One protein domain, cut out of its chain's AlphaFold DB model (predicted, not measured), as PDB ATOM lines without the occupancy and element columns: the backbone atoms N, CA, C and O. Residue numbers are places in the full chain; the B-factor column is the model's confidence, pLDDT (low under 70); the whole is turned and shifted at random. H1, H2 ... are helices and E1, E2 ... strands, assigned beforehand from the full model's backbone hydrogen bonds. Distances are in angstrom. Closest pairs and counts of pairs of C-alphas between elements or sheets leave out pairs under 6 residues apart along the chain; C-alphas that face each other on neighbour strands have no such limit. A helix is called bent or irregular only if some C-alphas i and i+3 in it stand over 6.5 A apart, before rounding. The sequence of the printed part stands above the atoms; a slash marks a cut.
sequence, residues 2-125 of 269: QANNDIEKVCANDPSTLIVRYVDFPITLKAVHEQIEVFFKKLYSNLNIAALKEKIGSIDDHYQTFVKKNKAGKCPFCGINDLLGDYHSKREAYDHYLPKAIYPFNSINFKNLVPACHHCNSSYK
ATOM      1  N   GLN A   2      79.142 213.035 212.856       94.88
ATOM      2  CA  GLN A   2      79.511 212.880 214.276       94.88
ATOM      3  C   GLN A   2      80.549 211.766 214.485       94.88
ATOM      4  O   GLN A   2      81.608 212.036 215.034       94.88
ATOM      5  N   ALA A   3      80.314 210.573 213.927       95.50
ATOM      6  CA  ALA A   3      81.252 209.449 214.017       95.50
ATOM      7  C   ALA A   3      82.662 209.779 213.480       95.50
ATOM      8  O   ALA A   3      83.653 209.492 214.134       95.50
ATOM      9  N   ASN A   4      82.772 210.456 212.330       96.12
ATOM     10  CA  ASN A   4      84.060 210.898 211.770       96.12
ATOM     11  C   ASN A   4      84.814 211.918 212.639       96.12
ATOM     12  O   ASN A   4      86.015 212.098 212.440       96.12
ATOM     13  N   ASN A   5      84.104 212.640 213.512       96.62
ATOM     14  CA  ASN A   5      84.661 213.684 214.369       96.62
ATOM     15  C   ASN A   5      84.926 213.217 215.805       96.62
ATOM     16  O   ASN A   5      85.627 213.919 216.534       96.62
ATOM     17  N   ASP A   6      84.441 212.037 216.194       97.44
ATOM     18  CA  ASP A   6      84.815 211.374 217.444       97.44
ATOM     19  C   ASP A   6      86.161 210.652 217.269       97.44
ATOM     20  O   ASP A   6      86.248 209.426 217.211       97.44
ATOM     21  N   ILE A   7      87.226 211.441 217.080       97.81
ATOM     22  CA  ILE A   7      88.553 210.943 216.682       97.81
ATOM     23  C   ILE A   7      89.075 209.887 217.656       97.81
ATOM     24  O   ILE A   7      89.703 208.925 217.225       97.81
ATOM     25  N   GLU A   8      88.795 210.041 218.947       97.62
ATOM     26  CA  GLU A   8      89.195 209.086 219.975       97.62
ATOM     27  C   GLU A   8      88.557 207.712 219.744       97.62
ATOM     28  O   GLU A   8      89.280 206.718 219.660       97.62
ATOM     29  N   LYS A   9      87.239 207.648 219.515       97.88
ATOM     30  CA  LYS A   9      86.570 206.381 219.180       97.88
ATOM     31  C   LYS A   9      86.976 205.819 217.823       97.88
ATOM     32  O   LYS A   9      87.051 204.599 217.666       97.88
ATOM     33  N   VAL A  10      87.278 206.679 216.843       97.69
ATOM     34  CA  VAL A  10      87.844 206.218 215.564       97.69
ATOM     35  C   VAL A  10      89.170 205.498 215.803       97.69
ATOM     36  O   VAL A  10      89.356 204.397 215.279       97.69
ATOM     37  N   CYS A  11      90.053 206.095 216.613       97.75
ATOM     38  CA  CYS A  11      91.359 205.541 216.967       97.75
ATOM     39  C   CYS A  11      91.243 204.245 217.780       97.75
ATOM     40  O   CYS A  11      91.995 203.306 217.540       97.75
ATOM     41  N   ALA A  12      90.274 204.173 218.693       97.00
ATOM     42  CA  ALA A  12      89.992 202.991 219.504       97.00
ATOM     43  C   ALA A  12      89.343 201.834 218.723       97.00
ATOM     44  O   ALA A  12      89.067 200.795 219.316       97.00
ATOM     45  N   ASN A  13      89.072 202.015 217.423       97.00
ATOM     46  CA  ASN A  13      88.318 201.063 216.610       97.00
ATOM     47  C   ASN A  13      86.974 200.660 217.260       97.00
ATOM     48  O   ASN A  13      86.589 199.493 217.271       97.00
ATOM     49  N   ASP A  14      86.265 201.637 217.834       97.06
ATOM     50  CA  ASP A  14      85.001 201.385 218.525       97.06
ATOM     51  C   ASP A  14      83.938 200.870 217.524       97.06
ATOM     52  O   ASP A  14      83.653 201.560 216.534       97.06
ATOM     53  N   PRO A  15      83.316 199.696 217.763       94.00
ATOM     54  CA  PRO A  15      82.345 199.099 216.843       94.00
ATOM     55  C   PRO A  15      81.053 199.918 216.701       94.00
ATOM     56  O   PRO A  15      80.351 199.787 215.700       94.00
ATOM     57  N   SER A  16      80.745 200.797 217.659       94.81
ATOM     58  CA  SER A  16      79.636 201.755 217.565       94.81
ATOM     59  C   SER A  16      79.950 202.957 216.665       94.81
ATOM     60  O   SER A  16      79.053 203.730 216.320       94.81
ATOM     61  N   THR A  17      81.211 203.126 216.252       94.31
ATOM     62  CA  THR A  17      81.667 204.283 215.475       94.31
ATOM     63  C   THR A  17      81.778 203.950 213.990       94.31
ATOM     64  O   THR A  17      82.815 203.517 213.472       94.31
ATOM     65  N   LEU A  18      80.679 204.222 213.285       93.12
ATOM     66  CA  LEU A  18      80.553 204.068 211.837       93.12
ATOM     67  C   LEU A  18      81.145 205.282 211.108       93.12
ATOM     68  O   LEU A  18      80.454 206.261 210.812       93.12
ATOM     69  N   ILE A  19      82.452 205.237 210.846       94.88
ATOM     70  CA  ILE A  19      83.129 206.260 210.042       94.88
ATOM     71  C   ILE A  19      82.799 206.100 208.560       94.88
ATOM     72  O   ILE A  19      82.673 204.989 208.056       94.88
ATOM     73  N   VAL A  20      82.705 207.227 207.861       93.56
ATOM     74  CA  VAL A  20      82.459 207.275 206.415       93.56
ATOM     75  C   VAL A  20      83.696 207.824 205.720       93.56
ATOM     76  O   VAL A  20      84.206 208.864 206.132       93.56
ATOM     77  N   ARG A  21      84.172 207.181 204.658       93.75
ATOM     78  CA  ARG A  21      85.174 207.726 203.730       93.75
ATOM     79  C   ARG A  21      84.474 208.244 202.482       93.75
ATOM     80  O   ARG A  21      83.338 207.878 202.198       93.75
ATOM     81  N   TYR A  22      85.167 209.050 201.687       92.44
ATOM     82  CA  TYR A  22      84.646 209.498 200.392       92.44
ATOM     83  C   TYR A  22      84.212 208.338 199.484       92.44
ATOM     84  O   TYR A  22      83.171 208.412 198.844       92.44
ATOM     85  N   VAL A  23      84.960 207.232 199.505       90.56
ATOM     86  CA  VAL A  23      84.656 206.029 198.714       90.56
ATOM     87  C   VAL A  23      83.413 205.266 199.183       90.56
ATOM     88  O   VAL A  23      82.926 204.418 198.445       90.56
ATOM     89  N   ASP A  24      82.909 205.546 200.388       91.50
ATOM     90  CA  ASP A  24      81.753 204.853 200.965       91.50
ATOM     91  C   ASP A  24      80.421 205.552 200.611       91.50
ATOM     92  O   ASP A  24      79.348 205.060 200.960       91.50
ATOM     93  N   PHE A  25      80.456 206.703 199.923       90.31
ATOM     94  CA  PHE A  25      79.237 207.373 199.463       90.31
ATOM     95  C   PHE A  25      78.549 206.566 198.349       90.31
ATOM     96  O   PHE A  25      79.226 206.062 197.448       90.31
ATOM     97  N   PRO A  26      77.203 206.486 198.341       92.75
ATOM     98  CA  PRO A  26      76.468 205.844 197.258       92.75
ATOM     99  C   PRO A  26      76.807 206.455 195.896       92.75
ATOM    100  O   PRO A  26      76.853 207.677 195.751       92.75
ATOM    101  N   ILE A  27      76.949 205.609 194.870       91.38
ATOM    102  CA  ILE A  27      77.220 206.045 193.487       91.38
ATOM    103  C   ILE A  27      76.141 207.027 192.995       91.38
ATOM    104  O   ILE A  27      76.444 207.983 192.283       91.38
ATOM    105  N   THR A  28      74.893 206.847 193.437       95.25
ATOM    106  CA  THR A  28      73.762 207.740 193.137       95.25
ATOM    107  C   THR A  28      73.946 209.169 193.662       95.25
ATOM    108  O   THR A  28      73.293 210.081 193.168       95.25
ATOM    109  N   LEU A  29      74.851 209.392 194.622       92.00
ATOM    110  CA  LEU A  29      75.150 210.695 195.224       92.00
ATOM    111  C   LEU A  29      76.504 211.266 194.779       92.00
ATOM    112  O   LEU A  29      77.021 212.180 195.423       92.00
ATOM    113  N   LYS A  30      77.083 210.776 193.673       90.50
ATOM    114  CA  LYS A  30      78.413 211.189 193.188       90.50
ATOM    115  C   LYS A  30      78.596 212.712 193.118       90.50
ATOM    116  O   LYS A  30      79.568 213.226 193.660       90.50
ATOM    117  N   ALA A  31      77.645 213.440 192.528       92.31
ATOM    118  CA  ALA A  31      77.739 214.899 192.393       92.31
ATOM    119  C   ALA A  31      77.751 215.633 193.750       92.31
ATOM    120  O   ALA A  31      78.417 216.655 193.908       92.31
ATOM    121  N   VAL A  32      77.029 215.108 194.746       89.50
ATOM    122  CA  VAL A  32      77.031 215.648 196.115       89.50
ATOM    123  C   VAL A  32      78.364 215.340 196.791       89.50
ATOM    124  O   VAL A  32      78.960 216.217 197.414       89.50
ATOM    125  N   HIS A  33      78.861 214.114 196.638       88.81
ATOM    126  CA  HIS A  33      80.160 213.702 197.154       88.81
ATOM    127  C   HIS A  33      81.298 214.591 196.623       88.81
ATOM    128  O   HIS A  33      82.094 215.069 197.432       88.81
ATOM    129  N   GLU A  34      81.355 214.857 195.316       92.38
ATOM    130  CA  GLU A  34      82.394 215.701 194.709       92.38
ATOM    131  C   GLU A  34      82.391 217.117 195.307       92.38
ATOM    132  O   GLU A  34      83.445 217.667 195.641       92.38
ATOM    133  N   GLN A  35      81.207 217.692 195.536       93.94
ATOM    134  CA  GLN A  35      81.076 218.994 196.195       93.94
ATOM    135  C   GLN A  35      81.535 218.958 197.657       93.94
ATOM    136  O   GLN A  35      82.273 219.847 198.091       93.94
ATOM    137  N   ILE A  36      81.149 217.924 198.413       91.50
ATOM    138  CA  ILE A  36      81.583 217.723 199.805       91.50
ATOM    139  C   ILE A  36      83.107 217.595 199.874       91.50
ATOM    140  O   ILE A  36      83.745 218.203 200.736       91.50
ATOM    141  N   GLU A  37      83.703 216.825 198.967       92.44
ATOM    142  CA  GLU A  37      85.145 216.610 198.914       92.44
ATOM    143  C   GLU A  37      85.898 217.909 198.629       92.44
ATOM    144  O   GLU A  37      86.827 218.261 199.365       92.44
ATOM    145  N   VAL A  38      85.471 218.664 197.613       93.31
ATOM    146  CA  VAL A  38      86.048 219.979 197.301       93.31
ATOM    147  C   VAL A  38      85.919 220.921 198.496       93.31
ATOM    148  O   VAL A  38      86.899 221.580 198.856       93.31
ATOM    149  N   PHE A  39      84.748 220.961 199.135       92.94
ATOM    150  CA  PHE A  39      84.495 221.802 200.300       92.94
ATOM    151  C   PHE A  39      85.447 221.464 201.456       92.94
ATOM    152  O   PHE A  39      86.233 222.318 201.868       92.94
ATOM    153  N   PHE A  40      85.464 220.219 201.943       91.50
ATOM    154  CA  PHE A  40      86.271 219.850 203.113       91.50
ATOM    155  C   PHE A  40      87.779 219.863 202.842       91.50
ATOM    156  O   PHE A  40      88.543 220.212 203.749       91.50
ATOM    157  N   LYS A  41      88.232 219.559 201.617       89.44
ATOM    158  CA  LYS A  41      89.656 219.673 201.252       89.44
ATOM    159  C   LYS A  41      90.155 221.118 201.292       89.44
ATOM    160  O   LYS A  41      91.297 221.342 201.715       89.44
ATOM    161  N   LYS A  42      89.309 222.071 200.871       90.69
ATOM    162  CA  LYS A  42      89.598 223.516 200.854       90.69
ATOM    163  C   LYS A  42      89.337 224.202 202.194       90.69
ATOM    164  O   LYS A  42      89.950 225.232 202.465       90.69
ATOM    165  N   LEU A  43      88.477 223.645 203.046       90.12
ATOM    166  CA  LEU A  43      88.082 224.263 204.314       90.12
ATOM    167  C   LEU A  43      89.279 224.542 205.238       90.12
ATOM    168  O   LEU A  43      89.356 225.612 205.832       90.12
ATOM    169  N   TYR A  44      90.266 223.639 205.272       86.75
ATOM    170  CA  TYR A  44      91.503 223.828 206.041       86.75
ATOM    171  C   TYR A  44      92.283 225.096 205.637       86.75
ATOM    172  O   TYR A  44      92.839 225.793 206.481       86.75
ATOM    173  N   SER A  45      92.295 225.451 204.350       88.56
ATOM    174  CA  SER A  45      92.977 226.665 203.879       88.56
ATOM    175  C   SER A  45      92.276 227.955 204.325       88.56
ATOM    176  O   SER A  45      92.846 229.033 204.210       88.56
ATOM    177  N   ASN A  46      91.052 227.847 204.849       88.69
ATOM    178  CA  ASN A  46      90.205 228.964 205.259       88.69
ATOM    179  C   ASN A  46      90.080 229.096 206.785       88.69
ATOM    180  O   ASN A  46      89.299 229.914 207.264       88.69
ATOM    181  N   LEU A  47      90.876 228.348 207.563       86.81
ATOM    182  CA  LEU A  47      90.836 228.353 209.034       86.81
ATOM    183  C   LEU A  47      91.028 229.730 209.679       86.81
ATOM    184  O   LEU A  47      90.681 229.924 210.841       86.81
ATOM    185  N   ASN A  48      91.578 230.690 208.935       85.56
ATOM    186  CA  ASN A  48      91.816 232.035 209.434       85.56
ATOM    187  C   ASN A  48      90.600 232.970 209.370       85.56
ATOM    188  O   ASN A  48      90.669 234.067 209.924       85.56
ATOM    189  N   ILE A  49      89.500 232.556 208.738       91.69
ATOM    190  CA  ILE A  49      88.273 233.355 208.674       91.69
ATOM    191  C   ILE A  49      87.662 233.475 210.076       91.69
ATOM    192  O   ILE A  49      87.519 232.479 210.785       91.69
ATOM    193  N   ALA A  50      87.264 234.695 210.455       92.81
ATOM    194  CA  ALA A  50      86.763 235.023 211.792       92.81
ATOM    195  C   ALA A  50      85.622 234.099 212.253       92.81
ATOM    196  O   ALA A  50      85.693 233.543 213.346       92.81
ATOM    197  N   ALA A  51      84.636 233.852 211.384       92.75
ATOM    198  CA  ALA A  51      83.504 232.976 211.686       92.75
ATOM    199  C   ALA A  51      83.922 231.533 212.023       92.75
ATOM    200  O   ALA A  51      83.304 230.895 212.871       92.75
ATOM    201  N   LEU A  52      84.980 231.005 211.392       90.50
ATOM    202  CA  LEU A  52      85.499 229.679 211.735       90.50
ATOM    203  C   LEU A  52      86.268 229.722 213.054       90.50
ATOM    204  O   LEU A  52      86.012 228.882 213.913       90.50
ATOM    205  N   LYS A  53      87.141 230.720 213.256       92.94
ATOM    206  CA  LYS A  53      87.884 230.883 214.518       92.94
ATOM    207  C   LYS A  53      86.962 230.982 215.732       92.94
ATOM    208  O   LYS A  53      87.262 230.382 216.756       92.94
ATOM    209  N   GLU A  54      85.833 231.678 215.608       93.44
ATOM    210  CA  GLU A  54      84.826 231.776 216.672       93.44
ATOM    211  C   GLU A  54      84.260 230.401 217.064       93.44
ATOM    212  O   GLU A  54      83.967 230.156 218.232       93.44
ATOM    213  N   LYS A  55      84.125 229.478 216.102       91.12
ATOM    214  CA  LYS A  55      83.526 228.156 216.333       91.12
ATOM    215  C   LYS A  55      84.516 227.088 216.768       91.12
ATOM    216  O   LYS A  55      84.152 226.239 217.575       91.12
ATOM    217  N   ILE A  56      85.726 227.084 216.214       90.31
ATOM    218  CA  ILE A  56      86.686 225.988 216.428       90.31
ATOM    219  C   ILE A  56      87.963 226.420 217.157       90.31
ATOM    220  O   ILE A  56      88.788 225.575 217.495       90.31
ATOM    221  N   GLY A  57      88.134 227.720 217.395       92.69
ATOM    222  CA  GLY A  57      89.358 228.309 217.926       92.69
ATOM    223  C   GLY A  57      90.393 228.654 216.852       92.69
ATOM    224  O   GLY A  57      90.212 228.432 215.652       92.69
ATOM    225  N   SER A  58      91.513 229.229 217.292       93.06
ATOM    226  CA  SER A  58      92.638 229.584 216.426       93.06
ATOM    227  C   SER A  58      93.630 228.431 216.311       93.06
ATOM    228  O   SER A  58      94.059 227.853 217.312       93.06
ATOM    229  N   ILE A  59      94.070 228.139 215.086       90.81
ATOM    230  CA  ILE A  59      95.122 227.144 214.853       90.81
ATOM    231  C   ILE A  59      96.464 227.567 215.476       90.81
ATOM    232  O   ILE A  59      97.299 226.715 215.789       90.81
ATOM    233  N   ASP A  60      96.684 228.871 215.653       90.00
ATOM    234  CA  ASP A  60      97.891 229.394 216.290       90.00
ATOM    235  C   ASP A  60      97.839 229.181 217.803       90.00
ATOM    236  O   ASP A  60      98.797 228.656 218.362       90.00
ATOM    237  N   ASP A  61      96.698 229.442 218.451       92.50
ATOM    238  CA  ASP A  61      96.511 229.166 219.885       92.50
ATOM    239  C   ASP A  61      96.618 227.666 220.179       92.50
ATOM    240  O   ASP A  61      97.243 227.249 221.160       92.50
ATOM    241  N   HIS A  62      96.062 226.836 219.289       93.50
ATOM    242  CA  HIS A  62      96.217 225.388 219.358       93.50
ATOM    243  C   HIS A  62      97.695 224.978 219.251       93.50
ATOM    244  O   HIS A  62      98.167 224.168 220.052       93.50
ATOM    245  N   TYR A  63      98.453 225.574 218.320       92.38
ATOM    246  CA  TYR A  63      99.886 225.300 218.186       92.38
ATOM    247  C   TYR A  63     100.654 225.721 219.439       92.38
ATOM    248  O   TYR A  63     101.405 224.918 219.983       92.38
ATOM    249  N   GLN A  64     100.414 226.936 219.939       91.62
ATOM    250  CA  GLN A  64     101.043 227.466 221.151       91.62
ATOM    251  C   GLN A  64     100.748 226.599 222.378       91.62
ATOM    252  O   GLN A  64     101.625 226.355 223.203       91.62
ATOM    253  N   THR A  65      99.530 226.072 222.485       93.38
ATOM    254  CA  THR A  65      99.172 225.118 223.542       93.38
ATOM    255  C   THR A  65      99.986 223.829 223.424       93.38
ATOM    256  O   THR A  65     100.499 223.325 224.427       93.38
ATOM    257  N   PHE A  66     100.153 223.310 222.204       93.50
ATOM    258  CA  PHE A  66     100.976 222.131 221.953       93.50
ATOM    259  C   PHE A  66     102.451 222.365 222.295       93.50
ATOM    260  O   PHE A  66     103.003 221.583 223.065       93.50
ATOM    261  N   VAL A  67     103.094 223.419 221.779       92.75
ATOM    262  CA  VAL A  67     104.535 223.651 222.002       92.75
ATOM    263  C   VAL A  67     104.856 223.947 223.472       92.75
ATOM    264  O   VAL A  67     105.842 223.428 224.004       92.75
ATOM    265  N   LYS A  68     103.940 224.607 224.196       92.50
ATOM    266  CA  LYS A  68     104.043 224.766 225.653       92.50
ATOM    267  C   LYS A  68     103.973 223.436 226.401       92.50
ATOM    268  O   LYS A  68     104.630 223.298 227.429       92.50
ATOM    269  N   LYS A  69     103.205 222.459 225.916       92.62
ATOM    270  CA  LYS A  69     103.120 221.125 226.529       92.62
ATOM    271  C   LYS A  69     104.278 220.216 226.103       92.62
ATOM    272  O   LYS A  69     104.823 219.490 226.930       92.62
ATOM    273  N   ASN A  70     104.691 220.275 224.840       92.94
ATOM    274  CA  ASN A  70     105.778 219.477 224.281       92.94
ATOM    275  C   ASN A  70     107.154 220.083 224.596       92.94
ATOM    276  O   ASN A  70     107.924 220.441 223.705       92.94
ATOM    277  N   LYS A  71     107.500 220.159 225.885       90.94
ATOM    278  CA  LYS A  71     108.788 220.713 226.335       90.94
ATOM    279  C   LYS A  71     110.010 219.910 225.883       90.94
ATOM    280  O   LYS A  71     111.122 220.413 225.974       90.94
ATOM    281  N   ALA A  72     109.817 218.681 225.401       92.56
ATOM    282  CA  ALA A  72     110.890 217.910 224.782       92.56
ATOM    283  C   ALA A  72     111.325 218.499 223.431       92.56
ATOM    284  O   ALA A  72     112.434 218.216 222.999       92.56
ATOM    285  N   GLY A  73     110.463 219.274 222.759       94.69
ATOM    286  CA  GLY A  73     110.744 219.816 221.429       94.69
ATOM    287  C   GLY A  73     110.867 218.744 220.347       94.69
ATOM    288  O   GLY A  73     111.362 219.028 219.268       94.69
ATOM    289  N   LYS A  74     110.429 217.509 220.619       95.94
ATOM    290  CA  LYS A  74     110.574 216.356 219.724       95.94
ATOM    291  C   LYS A  74     109.247 215.989 219.083       95.94
ATOM    292  O   LYS A  74     108.180 216.223 219.648       95.94
ATOM    293  N   CYS A  75     109.312 215.400 217.894       96.75
ATOM    294  CA  CYS A  75     108.136 214.919 217.187       96.75
ATOM    295  C   CYS A  75     107.459 213.794 217.987       96.75
ATOM    296  O   CYS A  75     108.112 212.769 218.208       96.75
ATOM    297  N   PRO A  76     106.167 213.916 218.353       94.44
ATOM    298  CA  PRO A  76     105.478 212.910 219.163       94.44
ATOM    299  C   PRO A  76     105.315 211.570 218.434       94.44
ATOM    300  O   PRO A  76     105.107 210.547 219.074       94.44
ATOM    301  N   PHE A  77     105.439 211.560 217.102       96.50
ATOM    302  CA  PHE A  77     105.284 210.350 216.301       96.50
ATOM    303  C   PHE A  77     106.558 209.518 216.198       96.50
ATOM    304  O   PHE A  77     106.481 208.304 216.261       96.50
ATOM    305  N   CYS A  78     107.736 210.119 216.023       97.56
ATOM    306  CA  CYS A  78     108.971 209.335 215.857       97.56
ATOM    307  C   CYS A  78     109.940 209.429 217.031       97.56
ATOM    308  O   CYS A  78     110.832 208.591 217.125       97.56
ATOM    309  N   GLY A  79     109.836 210.464 217.867       96.81
ATOM    310  CA  GLY A  79     110.800 210.750 218.933       96.81
ATOM    311  C   GLY A  79     112.193 211.192 218.457       96.81
ATOM    312  O   GLY A  79     112.995 211.607 219.285       96.81
ATOM    313  N   ILE A  80     112.486 211.129 217.150       97.56
ATOM    314  CA  ILE A  80     113.810 211.425 216.571       97.56
ATOM    315  C   ILE A  80     113.974 212.921 216.281       97.56
ATOM    316  O   ILE A  80     114.859 213.583 216.827       97.56
ATOM    317  N   ASN A  81     113.127 213.441 215.389       97.31
ATOM    318  CA  ASN A  81     113.283 214.786 214.845       97.31
ATOM    319  C   ASN A  81     112.754 215.834 215.814       97.31
ATOM    320  O   ASN A  81     111.734 215.612 216.475       97.31
ATOM    321  N   ASP A  82     113.416 216.982 215.831       95.81
ATOM    322  CA  ASP A  82     112.929 218.169 216.515       95.81
ATOM    323  C   ASP A  82     111.696 218.752 215.816       95.81
ATOM    324  O   ASP A  82     111.432 218.487 214.640       95.81
ATOM    325  N   LEU A  83     110.921 219.512 216.581       95.31
ATOM    326  CA  LEU A  83     109.872 220.397 216.102       95.31
ATOM    327  C   LEU A  83     110.250 221.835 216.448       95.31
ATOM    328  O   LEU A  83     110.854 222.099 217.491       95.31
ATOM    329  N   LEU A  84     109.808 222.777 215.621       91.75
ATOM    330  CA  LEU A  84     109.928 224.204 215.918       91.75
ATOM    331  C   LEU A  84     109.123 224.578 217.183       91.75
ATOM    332  O   LEU A  84     107.896 224.671 217.149       91.75
ATOM    333  N   GLY A  85     109.812 224.754 218.314       86.25
ATOM    334  CA  GLY A  85     109.209 225.068 219.620       86.25
ATOM    335  C   GLY A  85     108.917 226.556 219.870       86.25
ATOM    336  O   GLY A  85     109.029 227.375 218.962       86.25
ATOM    337  N   ASP A  86     108.623 226.902 221.133       85.69
ATOM    338  CA  ASP A  86     108.217 228.244 221.619       85.69
ATOM    339  C   ASP A  86     109.172 229.397 221.224       85.69
ATOM    340  O   ASP A  86     108.779 230.561 221.241       85.69
ATOM    341  N   TYR A  87     110.420 229.089 220.863       86.75
ATOM    342  CA  TYR A  87     111.446 230.066 220.470       86.75
ATOM    343  C   TYR A  87     111.550 230.292 218.953       86.75
ATOM    344  O   TYR A  87     112.490 230.934 218.489       86.75
ATOM    345  N   HIS A  88     110.607 229.770 218.168       88.38
ATOM    346  CA  HIS A  88     110.564 229.951 216.719       88.38
ATOM    347  C   HIS A  88     109.351 230.785 216.303       88.38
ATOM    348  O   HIS A  88     108.245 230.614 216.808       88.38
ATOM    349  N   SER A  89     109.541 231.656 215.308       87.94
ATOM    350  CA  SER A  89     108.452 232.421 214.679       87.94
ATOM    351  C   SER A  89     107.660 231.611 213.645       87.94
ATOM    352  O   SER A  89     106.624 232.058 213.151       87.94
ATOM    353  N   LYS A  90     108.166 230.432 213.277       89.75
ATOM    354  CA  LYS A  90     107.557 229.498 212.327       89.75
ATOM    355  C   LYS A  90     107.088 228.247 213.062       89.75
ATOM    356  O   LYS A  90     107.539 227.958 214.166       89.75
ATOM    357  N   ARG A  91     106.192 227.504 212.421       89.38
ATOM    358  CA  ARG A  91     105.622 226.264 212.947       89.38
ATOM    359  C   ARG A  91     105.694 225.144 211.929       89.38
ATOM    360  O   ARG A  91     105.732 225.399 210.726       89.38
ATOM    361  N   GLU A  92     105.637 223.923 212.435       90.44
ATOM    362  CA  GLU A  92     105.486 222.726 211.615       90.44
ATOM    363  C   GLU A  92     104.154 222.719 210.855       90.44
ATOM    364  O   GLU A  92     103.151 223.306 211.283       90.44
ATOM    365  N   ALA A  93     104.130 222.006 209.730       88.56
ATOM    366  CA  ALA A  93     102.879 221.692 209.058       88.56
ATOM    367  C   ALA A  93     102.057 220.717 209.913       88.56
ATOM    368  O   ALA A  93     102.579 219.745 210.460       88.56
ATOM    369  N   TYR A  94     100.751 220.950 209.982       91.94
ATOM    370  CA  TYR A  94      99.837 220.047 210.664       91.94
ATOM    371  C   TYR A  94      99.598 218.780 209.843       91.94
ATOM    372  O   TYR A  94      99.242 218.844 208.662       91.94
ATOM    373  N   ASP A  95      99.763 217.629 210.486       94.31
ATOM    374  CA  ASP A  95      99.273 216.359 209.970       94.31
ATOM    375  C   ASP A  95      97.753 216.292 210.148       94.31
ATOM    376  O   ASP A  95      97.222 216.636 211.205       94.31
ATOM    377  N   HIS A  96      97.056 215.830 209.111       96.31
ATOM    378  CA  HIS A  96      95.661 215.411 209.237       96.31
ATOM    379  C   HIS A  96      95.674 213.937 209.611       96.31
ATOM    380  O   HIS A  96      95.857 213.089 208.732       96.31
ATOM    381  N   TYR A  97      95.520 213.650 210.902       97.31
ATOM    382  CA  TYR A  97      95.730 212.323 211.462       97.31
ATOM    383  C   TYR A  97      94.913 211.271 210.707       97.31
ATOM    384  O   TYR A  97      95.481 210.387 210.070       97.31
ATOM    385  N   LEU A  98      93.600 211.485 210.620       97.25
ATOM    386  CA  LEU A  98      92.740 210.931 209.581       97.25
ATOM    387  C   LEU A  98      92.849 211.823 208.331       97.25
ATOM    388  O   LEU A  98      92.447 212.994 208.387       97.25
ATOM    389  N   PRO A  99      93.385 211.319 207.201       96.00
ATOM    390  CA  PRO A  99      93.688 212.161 206.052       96.00
ATOM    391  C   PRO A  99      92.440 212.815 205.457       96.00
ATOM    392  O   PRO A  99      91.498 212.130 205.057       96.00
ATOM    393  N   LYS A 100      92.483 214.137 205.255       94.62
ATOM    394  CA  LYS A 100      91.403 214.886 204.575       94.62
ATOM    395  C   LYS A 100      91.149 214.454 203.127       94.62
ATOM    396  O   LYS A 100      90.171 214.878 202.524       94.62
ATOM    397  N   ALA A 101      92.073 213.694 202.535       93.19
ATOM    398  CA  ALA A 101      91.914 213.114 201.207       93.19
ATOM    399  C   ALA A 101      91.037 211.853 201.210       93.19
ATOM    400  O   ALA A 101      90.543 211.471 200.159       93.19
ATOM    401  N   ILE A 102      90.848 211.232 202.377       94.94
ATOM    402  CA  ILE A 102      90.094 209.988 202.557       94.94
ATOM    403  C   ILE A 102      88.787 210.264 203.299       94.94
ATOM    404  O   ILE A 102      87.737 209.745 202.918       94.94
ATOM    405  N   TYR A 103      88.848 211.093 204.341       95.31
ATOM    406  CA  TYR A 103      87.726 211.335 205.232       95.31
ATOM    407  C   TYR A 103      87.076 212.704 204.989       95.31
ATOM    408  O   TYR A 103      87.769 213.728 205.005       95.31
ATOM    409  N   PRO A 104      85.744 212.754 204.814       93.44
ATOM    410  CA  PRO A 104      84.977 213.982 204.960       93.44
ATOM    411  C   PRO A 104      84.888 214.412 206.434       93.44
ATOM    412  O   PRO A 104      85.151 213.644 207.361       93.44
ATOM    413  N   PHE A 105      84.402 215.635 206.646       93.62
ATOM    414  CA  PHE A 105      83.915 216.168 207.928       93.62
ATOM    415  C   PHE A 105      84.946 216.521 209.005       93.62
ATOM    416  O   PHE A 105      84.622 217.342 209.859       93.62
ATOM    417  N   ASN A 106      86.149 215.945 208.993       94.44
ATOM    418  CA  ASN A 106      87.132 216.093 210.077       94.44
ATOM    419  C   ASN A 106      88.371 216.932 209.699       94.44
ATOM    420  O   ASN A 106      89.336 216.982 210.462       94.44
ATOM    421  N   SER A 107      88.356 217.625 208.553       91.88
ATOM    422  CA  SER A 107      89.513 218.393 208.055       91.88
ATOM    423  C   SER A 107      89.873 219.627 208.888       91.88
ATOM    424  O   SER A 107      90.987 220.131 208.784       91.88
ATOM    425  N   ILE A 108      88.947 220.111 209.716       93.12
ATOM    426  CA  ILE A 108      89.149 221.258 210.613       93.12
ATOM    427  C   ILE A 108      88.981 220.900 212.090       93.12
ATOM    428  O   ILE A 108      88.966 221.775 212.947       93.12
ATOM    429  N   ASN A 109      88.843 219.615 212.407       95.50
ATOM    430  CA  ASN A 109      88.758 219.176 213.789       95.50
ATOM    431  C   ASN A 109      90.155 219.237 214.420       95.50
ATOM    432  O   ASN A 109      91.060 218.530 213.986       95.50
ATOM    433  N   PHE A 110      90.341 220.053 215.459       95.50
ATOM    434  CA  PHE A 110      91.648 220.213 216.110       95.50
ATOM    435  C   PHE A 110      92.127 218.938 216.817       95.50
ATOM    436  O   PHE A 110      93.322 218.769 217.025       95.50
ATOM    437  N   LYS A 111      91.229 217.989 217.102       96.00
ATOM    438  CA  LYS A 111      91.594 216.641 217.562       96.00
ATOM    439  C   LYS A 111      92.060 215.711 216.438       96.00
ATOM    440  O   LYS A 111      92.560 214.631 216.730       96.00
ATOM    441  N   ASN A 112      91.913 216.126 215.179       97.12
ATOM    442  CA  ASN A 112      92.419 215.447 213.985       97.12
ATOM    443  C   ASN A 112      93.649 216.150 213.372       97.12
ATOM    444  O   ASN A 112      94.247 215.633 212.435       97.12
ATOM    445  N   LEU A 113      94.012 217.338 213.864       95.69
ATOM    446  CA  LEU A 113      95.101 218.156 213.336       95.69
ATOM    447  C   LEU A 113      96.282 218.138 214.301       95.69
ATOM    448  O   LEU A 113      96.292 218.908 215.255       95.69
ATOM    449  N   VAL A 114      97.312 217.342 214.012       95.19
ATOM    450  CA  VAL A 114      98.424 217.107 214.943       95.19
ATOM    451  C   VAL A 114      99.729 217.735 214.443       95.19
ATOM    452  O   VAL A 114     100.137 217.470 213.311       95.19
ATOM    453  N   PRO A 115     100.441 218.525 215.265       95.12
ATOM    454  CA  PRO A 115     101.801 218.948 214.949       95.12
ATOM    455  C   PRO A 115     102.749 217.749 214.789       95.12
ATOM    456  O   PRO A 115     102.882 216.913 215.684       95.12
ATOM    457  N   ALA A 116     103.422 217.672 213.644       96.38
ATOM    458  CA  ALA A 116     104.289 216.562 213.265       96.38
ATOM    459  C   ALA A 116     105.517 217.091 212.523       96.38
ATOM    460  O   ALA A 116     105.403 218.052 211.771       96.38
ATOM    461  N   CYS A 117     106.671 216.436 212.663       97.00
ATOM    462  CA  CYS A 117     107.825 216.806 211.842       97.00
ATOM    463  C   CYS A 117     107.564 216.478 210.368       97.00
ATOM    464  O   CYS A 117     106.827 215.532 210.054       97.00
ATOM    465  N   HIS A 118     108.249 217.199 209.476       96.94
ATOM    466  CA  HIS A 118     108.143 217.011 208.027       96.94
ATOM    467  C   HIS A 118     108.253 215.539 207.603       96.94
ATOM    468  O   HIS A 118     107.412 215.051 206.858       96.94
ATOM    469  N   HIS A 119     109.217 214.788 208.141       97.88
ATOM    470  CA  HIS A 119     109.387 213.379 207.778       97.88
ATOM    471  C   HIS A 119     108.178 212.511 208.153       97.88
ATOM    472  O   HIS A 119     107.740 211.690 207.351       97.88
ATOM    473  N   CYS A 120     107.606 212.688 209.351       98.19
ATOM    474  CA  CYS A 120     106.447 211.886 209.756       98.19
ATOM    475  C   CYS A 120     105.225 212.221 208.903       98.19
ATOM    476  O   CYS A 120     104.561 211.304 208.439       98.19
ATOM    477  N   ASN A 121     104.963 213.510 208.682       97.38
ATOM    478  CA  ASN A 121     103.796 213.990 207.946       97.38
ATOM    479  C   ASN A 121     103.928 213.743 206.433       97.38
ATOM    480  O   ASN A 121     103.109 213.061 205.823       97.38
ATOM    481  N   SER A 122     104.987 214.271 205.828       95.69
ATOM    482  CA  SER A 122     105.114 214.435 204.379       95.69
ATOM    483  C   SER A 122     105.959 213.370 203.682       95.69
ATOM    484  O   SER A 122     105.824 213.231 202.472       95.69
ATOM    485  N   SER A 123     106.802 212.618 204.400       97.31
ATOM    486  CA  SER A 123     107.599 211.532 203.799       97.31
ATOM    487  C   SER A 123     106.997 210.151 204.060       97.31
ATOM    488  O   SER A 123     106.838 209.372 203.129       97.31
ATOM    489  N   TYR A 124     106.646 209.844 205.315       97.62
ATOM    490  CA  TYR A 124     106.230 208.493 205.711       97.62
ATOM    491  C   TYR A 124     104.710 208.298 205.734       97.62
ATOM    492  O   TYR A 124     104.202 207.380 205.084       97.62
ATOM    493  N   LYS A 125     103.970 209.147 206.462       96.75
ATOM    494  CA  LYS A 125     102.512 209.003 206.575       96.75
ATOM    495  C   LYS A 125     101.811 209.391 205.287       96.75
ATOM    496  O   LYS A 125     101.035 208.598 204.767       96.75
TER     497      LYS A 125
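AT A GLANCE: This is residues 2 to 125 of the 269 residues of an uncharacterized protein of Vibrio harveyi (UniProt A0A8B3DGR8). Near the middle of the domain lies a small two-stranded hairpin, E1 and E2, with helix H5 by E2 and helix H6 by E1. The long, kinked helix H3 reaches out to one end, the loop of residues 70 to 93 reaches the other, and the short helices H1 and H2 lie to one side, H4 to another. The printed part has 124 residues, with named elements in the order H1 H2 H3 H4 H5 E1 E2 H6 and an antiparallel sheet of order E1 - E2. The class is mostly helix, though under half of the residues, 61, are in named elements. The whole is compact, with a radius of gyration of the C-alphas of 15.9 A, and only just elongated, spanning 51 by 33 by 26 A.

HOW THE PARTS SIT: H1, residues 2 to 5, is close to but not clearly touching H2, residues 7 to 11; their closest C-alphas, of Asn 4 and Val 10, are 7.1 A apart. H3, residues 27 to 46, is apart from H2 and only just apart from H4, residues 50 to 56, at 8.0 A. H4 is only just apart from H5, residues 59 to 69, at 8.2 A. No helix touches another helix. E1, residues 94 to 96, and E2, residues 113 to 115, form a hairpin, antiparallel with 140 degrees between their directions. N 95 and O 114 are within hydrogen-bond range at 2.9 A, as are N 114 and O 95 at 2.9 A. The closest C-alphas of H5 and E2, of Tyr 63 and Pro 115, are 7.4 A apart. Those of E1 and H6, residues 118 to 125, are of Asp 95 and Asn 121, 5.5 A apart. H5 and H6 are apart. In H2 and H5 every O i to N i+4 pair is within hydrogen-bond range; the counts are 11 of 16 in H3, 2 of 3 in H4 and 2 of 4 in H6, and H1 is too short for such a pair.

IN THESE COORDINATES: H1 begins at C-alpha 2, (79.511, 212.880, 214.276). H3 is 28.9 A long, from C-alpha 27 at (77.220, 206.045, 193.487) to C-alpha 46; it has a kink of 36 degrees near residue 34 and is irregular, C-alphas 28 and 31 being 8.2 A apart. H4 is 10.2 A long, H5 15.4 A. H6 is 9.9 A long and ends at C-alpha 125, (102.512, 209.003, 206.575).

THE WHOLE: The C-alphas of Thr 28 and Tyr 87, 51.6 A apart, are the two farthest apart. The links H2 to H3, H5 to E1 and E1 to E2 are long, with 15, 24 and 16 residues. The printed part has no cut. Its mean pLDDT is 93.4, and no printed residue is under 70.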